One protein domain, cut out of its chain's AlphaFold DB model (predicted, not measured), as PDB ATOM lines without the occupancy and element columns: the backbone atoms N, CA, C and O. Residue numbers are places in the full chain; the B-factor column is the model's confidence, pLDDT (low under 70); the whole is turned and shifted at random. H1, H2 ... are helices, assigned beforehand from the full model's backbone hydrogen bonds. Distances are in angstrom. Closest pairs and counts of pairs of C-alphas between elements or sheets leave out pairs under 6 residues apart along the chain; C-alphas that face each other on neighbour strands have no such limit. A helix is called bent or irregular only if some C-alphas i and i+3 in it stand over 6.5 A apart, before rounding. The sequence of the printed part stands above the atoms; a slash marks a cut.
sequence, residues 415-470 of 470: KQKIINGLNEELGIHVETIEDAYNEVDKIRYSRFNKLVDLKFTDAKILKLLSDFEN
ATOM      1  N   LYS A 415      49.822 117.166 282.102       95.06
ATOM      2  CA  LYS A 415      49.708 117.484 283.532       95.06
ATOM      3  C   LYS A 415      48.311 117.211 284.082       95.06
ATOM      4  O   LYS A 415      48.192 116.651 285.167       95.06
ATOM      5  N   GLN A 416      47.263 117.572 283.339       95.06
ATOM      6  CA  GLN A 416      45.896 117.450 283.836       95.06
ATOM      7  C   GLN A 416      45.464 115.986 283.917       95.06
ATOM      8  O   GLN A 416      44.801 115.601 284.878       95.06
ATOM      9  N   LYS A 417      45.864 115.155 282.947       94.50
ATOM     10  CA  LYS A 417      45.602 113.710 283.011       94.50
ATOM     11  C   LYS A 417      46.303 113.056 284.195       94.50
ATOM     12  O   LYS A 417      45.674 112.258 284.879       94.50
ATOM     13  N   ILE A 418      47.557 113.431 284.464       96.12
ATOM     14  CA  ILE A 418      48.290 112.924 285.631       96.12
ATOM     15  C   ILE A 418      47.582 113.318 286.929       96.12
ATOM     16  O   ILE A 418      47.329 112.454 287.761       96.12
ATOM     17  N   ILE A 419      47.207 114.593 287.088       96.38
ATOM     18  CA  ILE A 419      46.483 115.080 288.274       96.38
ATOM     19  C   ILE A 419      45.162 114.323 288.462       96.38
ATOM     20  O   ILE A 419      44.881 113.834 289.553       96.38
ATOM     21  N   ASN A 420      44.366 114.185 287.399       95.88
ATOM     22  CA  ASN A 420      43.076 113.498 287.462       95.88
ATOM     23  C   ASN A 420      43.234 112.022 287.844       95.88
ATOM     24  O   ASN A 420      42.526 111.547 288.728       95.88
ATOM     25  N   GLY A 421      44.186 111.325 287.220       95.19
ATOM     26  CA  GLY A 421      44.469 109.923 287.511       95.19
ATOM     27  C   GLY A 421      44.975 109.698 288.938       95.19
ATOM     28  O   GLY A 421      44.555 108.757 289.603       95.19
ATOM     29  N   LEU A 422      45.811 110.606 289.457       95.44
ATOM     30  CA  LEU A 422      46.268 110.572 290.851       95.44
ATOM     31  C   LEU A 422      45.133 110.833 291.848       95.44
ATOM     32  O   LEU A 422      45.045 110.137 292.858       95.44
ATOM     33  N   ASN A 423      44.260 111.805 291.564       96.44
ATOM     34  CA  ASN A 423      43.076 112.078 292.381       96.44
ATOM     35  C   ASN A 423      42.167 110.844 292.477       96.44
ATOM     36  O   ASN A 423      41.715 110.499 293.569       96.44
ATOM     37  N   GLU A 424      41.941 110.160 291.353       95.25
ATOM     38  CA  GLU A 424      41.136 108.939 291.298       95.25
ATOM     39  C   GLU A 424      41.804 107.765 292.029       95.25
ATOM     40  O   GLU A 424      41.183 107.158 292.902       95.25
ATOM     41  N   GLU A 425      43.070 107.463 291.724       94.00
ATOM     42  CA  GLU A 425      43.785 106.314 292.296       94.00
ATOM     43  C   GLU A 425      44.003 106.447 293.810       94.00
ATOM     44  O   GLU A 425      43.893 105.462 294.543       94.00
ATOM     45  N   LEU A 426      44.319 107.653 294.287       93.88
ATOM     46  CA  LEU A 426      44.664 107.894 295.690       93.88
ATOM     47  C   LEU A 426      43.474 108.369 296.534       93.88
ATOM     48  O   LEU A 426      43.604 108.457 297.756       93.88
ATOM     49  N   GLY A 427      42.329 108.680 295.918       95.00
ATOM     50  CA  GLY A 427      41.171 109.247 296.615       95.00
ATOM     51  C   GLY A 427      41.462 110.623 297.225       95.00
ATOM     52  O   GLY A 427      41.003 110.922 298.329       95.00
ATOM     53  N   ILE A 428      42.261 111.436 296.530       94.75
ATOM     54  CA  ILE A 428      42.664 112.789 296.940       94.75
ATOM     55  C   ILE A 428      42.035 113.845 296.021       94.75
ATOM     56  O   ILE A 428      41.454 113.530 294.983       94.75
ATOM     57  N   HIS A 429      42.164 115.115 296.405       94.06
ATOM     58  CA  HIS A 429      41.714 116.251 295.603       94.06
ATOM     59  C   HIS A 429      42.788 117.336 295.585       94.06
ATOM     60  O   HIS A 429      42.820 118.208 296.452       94.06
ATOM     61  N   VAL A 430      43.676 117.257 294.599       94.88
ATOM     62  CA  VAL A 430      44.694 118.270 294.304       94.88
ATOM     63  C   VAL A 430      44.430 118.916 292.946       94.88
ATOM     64  O   VAL A 430      43.909 118.274 292.031       94.88
ATOM     65  N   GLU A 431      44.782 120.194 292.819       93.81
ATOM     66  CA  GLU A 431      44.577 120.988 291.596       93.81
ATOM     67  C   GLU A 431      45.884 121.256 290.836       93.81
ATOM     68  O   GLU A 431      45.853 121.547 289.640       93.81
ATOM     69  N   THR A 432      47.034 121.149 291.510       95.31
ATOM     70  CA  THR A 432      48.358 121.429 290.939       95.31
ATOM     71  C   THR A 432      49.189 120.156 290.802       95.31
ATOM     72  O   THR A 432      48.990 119.177 291.529       95.31
ATOM     73  N   ILE A 433      50.137 120.157 289.860       93.38
ATOM     74  CA  ILE A 433      51.028 119.010 289.658       93.38
ATOM     75  C   ILE A 433      52.026 118.885 290.818       93.38
ATOM     76  O   ILE A 433      52.391 117.778 291.202       93.38
ATOM     77  N   GLU A 434      52.417 120.010 291.417       94.31
ATOM     78  CA  GLU A 434      53.298 120.066 292.579       94.31
ATOM     79  C   GLU A 434      52.656 119.398 293.802       94.31
ATOM     80  O   GLU A 434      53.289 118.562 294.448       94.31
ATOM     81  N   ASP A 435      51.385 119.696 294.087       94.50
ATOM     82  CA  ASP A 435      50.646 119.043 295.173       94.50
ATOM     83  C   ASP A 435      50.473 117.545 294.905       94.50
ATOM     84  O   ASP A 435      50.646 116.723 295.807       94.50
ATOM     85  N   ALA A 436      50.214 117.172 293.650       93.69
ATOM     86  CA  ALA A 436      50.112 115.774 293.248       93.69
ATOM     87  C   ALA A 436      51.430 115.012 293.477       93.69
ATOM     88  O   ALA A 436      51.428 113.913 294.036       93.69
ATOM     89  N   TYR A 437      52.571 115.605 293.113       94.50
ATOM     90  CA  TYR A 437      53.882 115.019 293.391       94.50
ATOM     91  C   TYR A 437      54.189 114.940 294.886       94.50
ATOM     92  O   TYR A 437      54.759 113.939 295.319       94.50
ATOM     93  N   ASN A 438      53.777 115.927 295.686       94.62
ATOM     94  CA  ASN A 438      53.937 115.874 297.138       94.62
ATOM     95  C   ASN A 438      53.197 114.670 297.748       94.62
ATOM     96  O   ASN A 438      53.751 113.987 298.612       94.62
ATOM     97  N   GLU A 439      51.978 114.368 297.290       95.38
ATOM     98  CA  GLU A 439      51.240 113.178 297.741       95.38
ATOM     99  C   GLU A 439      51.916 111.873 297.298       95.38
ATOM    100  O   GLU A 439      52.089 110.951 298.103       95.38
ATOM    101  N   VAL A 440      52.391 111.807 296.051       93.88
ATOM    102  CA  VAL A 440      53.165 110.657 295.554       93.88
ATOM    103  C   VAL A 440      54.429 110.438 296.388       93.88
ATOM    104  O   VAL A 440      54.737 109.306 296.772       93.88
ATOM    105  N   ASP A 441      55.162 111.502 296.709       93.62
ATOM    106  CA  ASP A 441      56.391 111.407 297.487       93.62
ATOM    107  C   ASP A 441      56.113 110.969 298.931       93.62
ATOM    108  O   ASP A 441      56.844 110.121 299.443       93.62
ATOM    109  N   LYS A 442      55.019 111.412 299.569       94.56
ATOM    110  CA  LYS A 442      54.590 110.879 300.882       94.56
ATOM    111  C   LYS A 442      54.401 109.360 300.843       94.56
ATOM    112  O   LYS A 442      54.863 108.662 301.750       94.56
ATOM    113  N   ILE A 443      53.774 108.834 299.790       93.06
ATOM    114  CA  ILE A 443      53.579 107.385 299.615       93.06
ATOM    115  C   ILE A 443      54.923 106.680 299.418       93.06
ATOM    116  O   ILE A 443      55.190 105.657 300.058       93.06
ATOM    117  N   ARG A 444      55.807 107.237 298.582       92.19
ATOM    118  CA  ARG A 444      57.160 106.702 298.363       92.19
ATOM    119  C   ARG A 444      57.978 106.677 299.657       92.19
ATOM    120  O   ARG A 444      58.609 105.657 299.936       92.19
ATOM    121  N   TYR A 445      57.929 107.738 300.465       93.44
ATOM    122  CA  TYR A 445      58.592 107.805 301.771       93.44
ATOM    123  C   TYR A 445      58.016 106.795 302.760       93.44
ATOM    124  O   TYR A 445      58.775 106.094 303.424       93.44
ATOM    125  N   SER A 446      56.689 106.658 302.828       92.56
ATOM    126  CA  SER A 446      56.041 105.653 303.677       92.56
ATOM    127  C   SER A 446      56.485 104.233 303.309       92.56
ATOM    128  O   SER A 446      56.893 103.457 304.178       92.56
ATOM    129  N   ARG A 447      56.505 103.912 302.006       90.62
ATOM    130  CA  ARG A 447      57.018 102.636 301.489       90.62
ATOM    131  C   ARG A 447      58.487 102.423 301.855       90.62
ATOM    132  O   ARG A 447      58.850 101.330 302.287       90.62
ATOM    133  N   PHE A 448      59.326 103.444 301.687       90.44
ATOM    134  CA  PHE A 448      60.743 103.372 302.035       90.44
ATOM    135  C   PHE A 448      60.949 103.113 303.531       90.44
ATOM    136  O   PHE A 448      61.660 102.175 303.882       90.44
ATOM    137  N   ASN A 449      60.269 103.861 304.402       91.50
ATOM    138  CA  ASN A 449      60.356 103.687 305.854       91.50
ATOM    139  C   ASN A 449      59.916 102.281 306.272       91.50
ATOM    140  O   ASN A 449      60.655 101.592 306.966       91.50
ATOM    141  N   LYS A 450      58.793 101.782 305.733       90.56
ATOM    142  CA  LYS A 450      58.352 100.398 305.965       90.56
ATOM    143  C   LYS A 450      59.422  99.379 305.556       90.56
ATOM    144  O   LYS A 450      59.632  98.386 306.251       90.56
ATOM    145  N   LEU A 451      60.098  99.592 304.425       88.00
ATOM    146  CA  LEU A 451      61.183  98.716 303.982       88.00
ATOM    147  C   LEU A 451      62.375  98.774 304.942       88.00
ATOM    148  O   LEU A 451      62.921  97.718 305.272       88.00
ATOM    149  N   VAL A 452      62.760  99.971 305.392       88.31
ATOM    150  CA  VAL A 452      63.828 100.167 306.379       88.31
ATOM    151  C   VAL A 452      63.496  99.412 307.663       88.31
ATOM    152  O   VAL A 452      64.280  98.552 308.056       88.31
ATOM    153  N   ASP A 453      62.307  99.613 308.225       88.62
ATOM    154  CA  ASP A 453      61.874  98.980 309.477       88.62
ATOM    155  C   ASP A 453      61.873  97.442 309.383       88.62
ATOM    156  O   ASP A 453      62.323  96.735 310.288       88.62
ATOM    157  N   LEU A 454      61.428  96.887 308.248       88.12
ATOM    158  CA  LEU A 454      61.414  95.437 308.016       88.12
ATOM    159  C   LEU A 454      62.821  94.848 307.824       88.12
ATOM    160  O   LEU A 454      63.107  93.705 308.218       88.12
ATOM    161  N   LYS A 455      63.710  95.576 307.143       87.56
ATOM    162  CA  LYS A 455      65.050  95.077 306.803       87.56
ATOM    163  C   LYS A 455      66.050  95.295 307.927       87.56
ATOM    164  O   LYS A 455      66.841  94.378 308.158       87.56
ATOM    165  N   PHE A 456      65.955  96.411 308.639       89.75
ATOM    166  CA  PHE A 456      66.868  96.874 309.679       89.75
ATOM    167  C   PHE A 456      66.158  96.932 311.035       89.75
ATOM    168  O   PHE A 456      66.024  97.983 311.644       89.75
ATOM    169  N   THR A 457      65.706  95.776 311.522       90.88
ATOM    170  CA  THR A 457      65.157  95.677 312.879       90.88
ATOM    171  C   THR A 457      66.236  95.975 313.923       90.88
ATOM    172  O   THR A 457      67.409  95.677 313.681       90.88
ATOM    173  N   ASP A 458      65.850  96.446 315.112       91.44
ATOM    174  CA  ASP A 458      66.781  96.736 316.216       91.44
ATOM    175  C   ASP A 458      67.766  95.590 316.467       91.44
ATOM    176  O   ASP A 458      68.972  95.800 316.551       91.44
ATOM    177  N   ALA A 459      67.279  94.345 316.482       92.38
ATOM    178  CA  ALA A 459      68.120  93.164 316.660       92.38
ATOM    179  C   ALA A 459      69.185  93.000 315.557       92.38
ATOM    180  O   ALA A 459      70.308  92.581 315.836       92.38
ATOM    181  N   LYS A 460      68.854  93.318 314.298       90.81
ATOM    182  CA  LYS A 460      69.815  93.273 313.188       90.81
ATOM    183  C   LYS A 460      70.797  94.434 313.251       90.81
ATOM    184  O   LYS A 460      71.965  94.219 312.958       90.81
ATOM    185  N   ILE A 461      70.340  95.630 313.621       90.25
ATOM    186  CA  ILE A 461      71.204  96.806 313.771       90.25
ATOM    187  C   ILE A 461      72.197  96.580 314.909       90.25
ATOM    188  O   ILE A 461      73.393  96.723 314.688       90.25
ATOM    189  N   LEU A 462      71.729  96.148 316.084       92.62
ATOM    190  CA  LEU A 462      72.590  95.804 317.218       92.62
ATOM    191  C   LEU A 462      73.626  94.755 316.818       92.62
ATOM    192  O   LEU A 462      74.806  94.939 317.088       92.62
ATOM    193  N   LYS A 463      73.209  93.704 316.099       92.06
ATOM    194  CA  LYS A 463      74.139  92.700 315.578       92.06
ATOM    195  C   LYS A 463      75.189  93.307 314.641       92.06
ATOM    196  O   LYS A 463      76.367  93.030 314.816       92.06
ATOM    197  N   LEU A 464      74.777  94.125 313.670       90.81
ATOM    198  CA  LEU A 464      75.702  94.777 312.739       90.81
ATOM    199  C   LEU A 464      76.710  95.664 313.474       90.81
ATOM    200  O   LEU A 464      77.887  95.617 313.153       90.81
ATOM    201  N   LEU A 465      76.260  96.442 314.463       91.44
ATOM    202  CA  LEU A 465      77.130  97.291 315.277       91.44
ATOM    203  C   LEU A 465      78.134  96.458 316.083       91.44
ATOM    204  O   LEU A 465      79.322  96.763 316.059       91.44
ATOM    205  N   SER A 466      77.692  95.369 316.719       89.81
ATOM    206  CA  SER A 466      78.595  94.451 317.428       89.81
ATOM    207  C   SER A 466      79.600  93.760 316.499       89.81
ATOM    208  O   SER A 466      80.726  93.498 316.914       89.81
ATOM    209  N   ASP A 467      79.221  93.480 315.249       90.25
ATOM    210  CA  ASP A 467      80.119  92.908 314.236       90.25
ATOM    211  C   ASP A 467      81.172  93.928 313.737       90.25
ATOM    212  O   ASP A 467      82.160  93.516 313.139       90.25
ATOM    213  N   PHE A 468      80.986  95.240 313.961       85.75
ATOM    214  CA  PHE A 468      81.991  96.280 313.670       85.75
ATOM    215  C   PHE A 468      82.931  96.575 314.851       85.75
ATOM    216  O   PHE A 468      83.999  97.151 314.644       85.75
ATOM    217  N   GLU A 469      82.527  96.237 316.078       76.88
ATOM    218  CA  GLU A 469      83.337  96.426 317.293       76.88
ATOM    219  C   GLU A 469      84.355  95.295 317.530       76.88
ATOM    220  O   GLU A 469      85.296  95.479 318.304       76.88
ATOM    221  N   ASN A 470      84.182  94.149 316.861       52.22
ATOM    222  CA  ASN A 470      85.090  92.996 316.880       52.22
ATOM    223  C   ASN A 470      85.831  92.857 315.548       52.22
ATOM    224  O   ASN A 470      86.943  92.274 315.565       52.22
TER     225      ASN A 470
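This is residues 415 to 470 of the 470 residues of the protein "AlwI family type II restriction endonuclease" of Prevotella sp. oral taxon 820 (UniProt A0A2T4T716). A long, thin rod of three helices: the long helix H2 makes most of its length, the shorter H1 packs at a slant on the first turn of H2 at one end, and H3 sticks out beyond the other end. The link of residues 427 to 432 folds back from the end of H1 to the beginning of H2, while H3 follows H2 after a small break and extends the rod without packing on another helix. The printed part has 56 residues with three named helices, in the order H1, H2, H3 along the chain, and no named strand; the class is all helix. The whole is extended, with a radius of gyration of the C-alphas of 18.4 A, and its C-alphas span 57 by 17 by 12 A.

H1, residues 415 to 426, touches H2, residues 433 to 455, and the closest C-alphas of the two are those of Ile 419 and Ile 433, 6.2 A apart. H2 touches H1 with residues 433 to 436 alone. The two helices run the same way at a steep tilt of 44 degrees, and their centres are 17.0 A apart. Farther along H2, residues 444 to 455 stand free. H3, residues 458 to 469, is apart from H2. H3 is also apart from H1. Within H3, residues 458 to 463 and 465 to 469 stand free. In H1, H2 and H3, every pair of backbone O i and N i+4 is within hydrogen-bond range.

H1 runs from Lys 415, whose C-alpha is at (49.708, 117.484, 283.532), to Leu 426, 16.3 A from first to last C-alpha. H2 runs from Ile 433, C-alpha at (51.028, 119.010, 289.658), to Lys 455; at 23 residues and 32.6 A it is the longest helix. H3 runs from Asp 458 to Glu 469, 16.6 A from first to last C-alpha, and its last C-alpha is at (83.337, 96.426, 317.293). No helix is bent or irregular.

The outline is a rod, and the two C-alphas farthest apart are those of Gln 416 and Asn 470, at 56.8 A. The printed part has no cut, and Asn 470 is the chain's last residue. The link from H1 to H2 has 6 residues and is short; the link from H2 to H3 has 2 residues and is tight. The mean pLDDT of the printed part is 91.7, and residue 470 is the one printed residue under 70.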